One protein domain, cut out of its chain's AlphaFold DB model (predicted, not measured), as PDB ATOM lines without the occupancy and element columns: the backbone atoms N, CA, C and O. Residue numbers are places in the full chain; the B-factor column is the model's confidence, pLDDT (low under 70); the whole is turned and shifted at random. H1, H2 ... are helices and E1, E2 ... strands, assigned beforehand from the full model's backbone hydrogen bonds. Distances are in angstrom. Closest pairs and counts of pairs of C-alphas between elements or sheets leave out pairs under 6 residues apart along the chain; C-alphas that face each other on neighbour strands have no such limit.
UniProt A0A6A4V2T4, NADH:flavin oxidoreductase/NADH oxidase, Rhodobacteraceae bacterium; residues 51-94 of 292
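What this domain is: This is residues 51 to 94 of the 292 residues of the protein "NADH:flavin oxidoreductase/NADH oxidase" of Rhodobacteraceae bacterium (UniProt A0A6A4V2T4). A two-stranded hairpin, E1 and E2, forms one end of a flat, drawn-out shape, and a single helix, H1, forms the other, sticking out with residues 51 to 59 and 61 to 67. The printed part has 44 residues, with H1, E1 and E2 in that order; the sheet E1 - E2 is antiparallel and the class is mixed. It is only just loose, close to extended, with a radius of gyration of the C-alphas of 13.9 A and spans of 40 by 27 by 14 A.

Where its parts are: E1, residues 75 to 81, is 17.8 A long and begins at C-alpha 75 (248.747, 215.698, 174.283). E2, residues 84 to 90, is 17.9 A long and ends at C-alpha 90 (247.832, 216.233, 169.926). H1, residues 52 to 65, measures 20.1 A.

How they stand to each other: E1 and E2 form a hairpin, antiparallel at 153 degrees, with a tight link. N 79 and O 87 are 2.8 A apart, within hydrogen-bond range. H1 and E2 are apart. In H1 every O i to N i+4 pair is within hydrogen-bond range.

The domain as a whole: The C-alphas farthest apart, of Ala 51 and Gly 82, are 41.9 A apart. The printed part has no cut and no long link. Mean pLDDT of the printed part is 70.3; residues 86 to 94 are among those under 70.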
ATOM      1  N   ALA A  51     260.884 189.971 182.854       65.75
ATOM      2  CA  ALA A  51     261.599 190.846 181.936       65.75
ATOM      3  C   ALA A  51     260.750 192.105 181.702       65.75
ATOM      4  O   ALA A  51     259.652 192.006 181.149       65.75
ATOM      5  N   SER A  52     261.247 193.277 182.113       63.59
ATOM      6  CA  SER A  52     260.492 194.542 182.086       63.59
ATOM      7  C   SER A  52     259.902 194.845 180.704       63.59
ATOM      8  O   SER A  52     258.726 195.188 180.599       63.59
ATOM      9  N   TYR A  53     260.676 194.617 179.637       63.66
ATOM     10  CA  TYR A  53     260.213 194.768 178.255       63.66
ATOM     11  C   TYR A  53     259.054 193.820 177.917       63.66
ATOM     12  O   TYR A  53     258.040 194.241 177.365       63.66
ATOM     13  N   ALA A  54     259.166 192.538 178.279       69.75
ATOM     14  CA  ALA A  54     258.136 191.545 177.976       69.75
ATOM     15  C   ALA A  54     256.812 191.866 178.684       69.75
ATOM     16  O   ALA A  54     255.746 191.727 178.085       69.75
ATOM     17  N   VAL A  55     256.877 192.343 179.931       78.25
ATOM     18  CA  VAL A  55     255.701 192.797 180.687       78.25
ATOM     19  C   VAL A  55     255.069 194.017 180.030       78.25
ATOM     20  O   VAL A  55     253.866 194.007 179.768       78.25
ATOM     21  N   LEU A  56     255.872 195.036 179.709       76.88
ATOM     22  CA  LEU A  56     255.403 196.248 179.040       76.88
ATOM     23  C   LEU A  56     254.719 195.918 177.707       76.88
ATOM     24  O   LEU A  56     253.600 196.364 177.450       76.88
ATOM     25  N   MET A  57     255.354 195.087 176.879       75.88
ATOM     26  CA  MET A  57     254.788 194.654 175.602       75.88
ATOM     27  C   MET A  57     253.537 193.793 175.783       75.88
ATOM     28  O   MET A  57     252.605 193.899 174.986       75.88
ATOM     29  N   GLY A  58     253.479 192.971 176.833       79.62
ATOM     30  CA  GLY A  58     252.282 192.224 177.212       79.62
ATOM     31  C   GLY A  58     251.103 193.150 177.521       79.62
ATOM     32  O   GLY A  58     250.024 192.979 176.947       79.62
ATOM     33  N   PHE A  59     251.320 194.174 178.352       84.19
ATOM     34  CA  PHE A  59     250.301 195.181 178.656       84.19
ATOM     35  C   PHE A  59     249.885 195.974 177.420       84.19
ATOM     36  O   PHE A  59     248.688 196.101 177.168       84.19
ATOM     37  N   ARG A  60     250.843 196.439 176.610       79.06
ATOM     38  CA  ARG A  60     250.563 197.173 175.367       79.06
ATOM     39  C   ARG A  60     249.692 196.351 174.419       79.06
ATOM     40  O   ARG A  60     248.640 196.826 173.997       79.06
ATOM     41  N   LYS A  61     250.074 195.099 174.143       74.62
ATOM     42  CA  LYS A  61     249.297 194.192 173.282       74.62
ATOM     43  C   LYS A  61     247.897 193.953 173.835       74.62
ATOM     44  O   LYS A  61     246.928 193.988 173.081       74.62
ATOM     45  N   LYS A  62     247.765 193.727 175.147       87.12
ATOM     46  CA  LYS A  62     246.449 193.524 175.762       87.12
ATOM     47  C   LYS A  62     245.583 194.781 175.670       87.12
ATOM     48  O   LYS A  62     244.409 194.654 175.341       87.12
ATOM     49  N   ALA A  63     246.147 195.964 175.900       81.00
ATOM     50  CA  ALA A  63     245.445 197.234 175.741       81.00
ATOM     51  C   ALA A  63     244.964 197.431 174.292       81.00
ATOM     52  O   ALA A  63     243.804 197.772 174.087       81.00
ATOM     53  N   GLN A  64     245.799 197.117 173.295       74.56
ATOM     54  CA  GLN A  64     245.407 197.150 171.877       74.56
ATOM     55  C   GLN A  64     244.251 196.193 171.567       74.56
ATOM     56  O   GLN A  64     243.288 196.586 170.915       74.56
ATOM     57  N   VAL A  65     244.296 194.956 172.078       83.69
ATOM     58  CA  VAL A  65     243.190 193.985 171.941       83.69
ATOM     59  C   VAL A  65     241.895 194.503 172.574       83.69
ATOM     60  O   VAL A  65     240.810 194.190 172.092       83.69
ATOM     61  N   LEU A  66     241.994 195.298 173.641       86.81
ATOM     62  CA  LEU A  66     240.858 195.950 174.297       86.81
ATOM     63  C   LEU A  66     240.416 197.254 173.599       86.81
ATOM     64  O   LEU A  66     239.504 197.914 174.088       86.81
ATOM     65  N   GLY A  67     241.028 197.616 172.467       76.31
ATOM     66  CA  GLY A  67     240.646 198.770 171.648       76.31
ATOM     67  C   GLY A  67     241.454 200.046 171.898       76.31
ATOM     68  O   GLY A  67     241.130 201.079 171.318       76.31
ATOM     69  N   ALA A  68     242.502 200.006 172.729       75.56
ATOM     70  CA  ALA A  68     243.378 201.159 172.918       75.56
ATOM     71  C   ALA A  68     244.251 201.400 171.679       75.56
ATOM     72  O   ALA A  68     244.916 200.491 171.173       75.56
ATOM     73  N   ILE A  69     244.298 202.651 171.227       72.25
ATOM     74  CA  ILE A  69     245.186 203.104 170.156       72.25
ATOM     75  C   ILE A  69     246.335 203.869 170.811       72.25
ATOM     76  O   ILE A  69     246.104 204.766 171.618       72.25
ATOM     77  N   PHE A  70     247.571 203.500 170.481       67.94
ATOM     78  CA  PHE A  70     248.762 204.200 170.958       67.94
ATOM     79  C   PHE A  70     249.215 205.186 169.887       67.94
ATOM     80  O   PHE A  70     249.541 204.768 168.778       67.94
ATOM     81  N   VAL A  71     249.245 206.468 170.240       66.56
ATOM     82  CA  VAL A  71     249.719 207.564 169.389       66.56
ATOM     83  C   VAL A  71     250.955 208.161 170.055       66.56
ATOM     84  O   VAL A  71     250.911 208.476 171.243       66.56
ATOM     85  N   ALA A  72     252.062 208.255 169.321       66.94
ATOM     86  CA  ALA A  72     253.328 208.803 169.810       66.94
ATOM     87  C   ALA A  72     253.368 210.328 169.607       66.94
ATOM     88  O   ALA A  72     254.143 210.840 168.806       66.94
ATOM     89  N   GLU A  73     252.486 211.049 170.298       62.34
ATOM     90  CA  GLU A  73     252.417 212.511 170.240       62.34
ATOM     91  C   GLU A  73     252.147 213.115 171.618       62.34
ATOM     92  O   GLU A  73     251.463 212.517 172.454       62.34
ATOM     93  N   ASP A  74     252.632 214.340 171.825       68.69
ATOM     94  CA  ASP A  74     252.293 215.125 173.005       68.69
ATOM     95  C   ASP A  74     250.812 215.499 172.975       68.69
ATOM     96  O   ASP A  74     250.325 216.101 172.013       68.69
ATOM     97  N   VAL A  75     250.102 215.192 174.061       73.38
ATOM     98  CA  VAL A  75     248.747 215.698 174.283       73.38
ATOM     99  C   VAL A  75     248.856 217.145 174.753       73.38
ATOM    100  O   VAL A  75     249.372 217.426 175.834       73.38
ATOM    101  N   THR A  76     248.365 218.067 173.936       74.00
ATOM    102  CA  THR A  76     248.386 219.515 174.195       74.00
ATOM    103  C   THR A  76     247.042 220.033 174.693       74.00
ATOM    104  O   THR A  76     246.954 221.141 175.218       74.00
ATOM    105  N   GLY A  77     245.985 219.229 174.566       70.75
ATOM    106  CA  GLY A  77     244.646 219.595 174.996       70.75
ATOM    107  C   GLY A  77     243.693 218.409 175.034       70.75
ATOM    108  O   GLY A  77     244.031 217.290 174.654       70.75
ATOM    109  N   ILE A  78     242.476 218.659 175.509       75.94
ATOM    110  CA  ILE A  78     241.414 217.655 175.611       75.94
ATOM    111  C   ILE A  78     240.104 218.300 175.155       75.94
ATOM    112  O   ILE A  78     239.725 219.355 175.661       75.94
ATOM    113  N   GLU A  79     239.387 217.646 174.243       70.38
ATOM    114  CA  GLU A  79     238.021 218.024 173.877       70.38
ATOM    115  C   GLU A  79     237.005 217.255 174.716       70.38
ATOM    116  O   GLU A  79     237.177 216.070 175.032       70.38
ATOM    117  N   ARG A  80     235.918 217.939 175.080       69.88
ATOM    118  CA  ARG A  80     234.871 217.382 175.935       69.88
ATOM    119  C   ARG A  80     233.483 217.779 175.455       69.88
ATOM    120  O   ARG A  80     233.281 218.870 174.927       69.88
ATOM    121  N   HIS A  81     232.512 216.927 175.770       69.12
ATOM    122  CA  HIS A  81     231.087 217.225 175.687       69.12
ATOM    123  C   HIS A  81     230.432 216.958 177.052       69.12
ATOM    124  O   HIS A  81     230.250 215.808 177.463       69.12
ATOM    125  N   GLY A  82     230.124 218.027 177.792       73.19
ATOM    126  CA  GLY A  82     229.710 217.934 179.197       73.19
ATOM    127  C   GLY A  82     230.820 217.346 180.078       73.19
ATOM    128  O   GLY A  82     231.966 217.789 180.024       73.19
ATOM    129  N   ALA A  83     230.494 216.323 180.873       68.69
ATOM    130  CA  ALA A  83     231.458 215.619 181.727       68.69
ATOM    131  C   ALA A  83     232.296 214.559 180.981       68.69
ATOM    132  O   ALA A  83     233.202 213.965 181.562       68.69
ATOM    133  N   ARG A  84     232.007 214.292 179.699       67.19
ATOM    134  CA  ARG A  84     232.667 213.235 178.927       67.19
ATOM    135  C   ARG A  84     233.814 213.799 178.092       67.19
ATOM    136  O   ARG A  84     233.603 214.709 177.292       67.19
ATOM    137  N   VAL A  85     235.000 213.213 178.236       71.38
ATOM    138  CA  VAL A  85     236.124 213.422 177.310       71.38
ATOM    139  C   VAL A  85     235.818 212.732 175.982       71.38
ATOM    140  O   VAL A  85     235.446 211.557 175.967       71.38
ATOM    141  N   THR A  86     235.930 213.470 174.879       69.88
ATOM    142  CA  THR A  86     235.601 212.993 173.526       69.88
ATOM    143  C   THR A  86     236.821 212.882 172.623       69.88
ATOM    144  O   THR A  86     236.815 212.026 171.743       69.88
ATOM    145  N   ALA A  87     237.865 213.683 172.855       62.03
ATOM    146  CA  ALA A  87     239.130 213.571 172.133       62.03
ATOM    147  C   ALA A  87     240.312 214.097 172.960       62.03
ATOM    148  O   ALA A  87     240.147 214.945 173.836       62.03
ATOM    149  N   ALA A  88     241.509 213.605 172.648       68.50
ATOM    150  CA  ALA A  88     242.766 214.244 173.017       68.50
ATOM    151  C   ALA A  88     243.256 215.048 171.808       68.50
ATOM    152  O   ALA A  88     243.237 214.542 170.686       68.50
ATOM    153  N   ILE A  89     243.669 216.291 172.038       68.69
ATOM    154  CA  ILE A  89     244.302 217.134 171.026       68.69
ATOM    155  C   ILE A  89     245.796 216.871 171.122       68.69
ATOM    156  O   ILE A  89     246.379 217.001 172.202       68.69
ATOM    157  N   THR A  90     246.398 216.483 170.008       68.81
ATOM    158  CA  THR A  90     247.832 216.233 169.926       68.81
ATOM    159  C   THR A  90     248.549 217.409 169.268       68.81
ATOM    160  O   THR A  90     247.941 218.220 168.569       68.81
ATOM    161  N   GLY A  91     249.845 217.559 169.544       61.25
ATOM    162  CA  GLY A  91     250.646 218.685 169.058       61.25
ATOM    163  C   GLY A  91     250.978 218.666 167.560       61.25
ATOM    164  O   GLY A  91     251.498 219.666 167.073       61.25
ATOM    165  N   SER A  92     250.735 217.551 166.856       54.53
ATOM    166  CA  SER A  92     250.902 217.347 165.405       54.53
ATOM    167  C   SER A  92     252.096 218.083 164.761       54.53
ATOM    168  O   SER A  92     251.959 218.687 163.696       54.53
ATOM    169  N   GLY A  93     253.264 218.072 165.415       41.78
ATOM    170  CA  GLY A  93     254.371 218.969 165.080       41.78
ATOM    171  C   GLY A  93     255.762 218.466 165.443       41.78
ATOM    172  O   GLY A  93     256.444 217.955 164.566       41.78
ATOM    173  N   GLN A  94     256.212 218.642 166.689       34.81
ATOM    174  CA  GLN A  94     257.436 218.031 167.228       34.81
ATOM    175  C   GLN A  94     257.389 218.004 168.762       34.81
ATOM    176  O   GLN A  94     257.131 219.053 169.358       34.81
TER     177      GLN A  94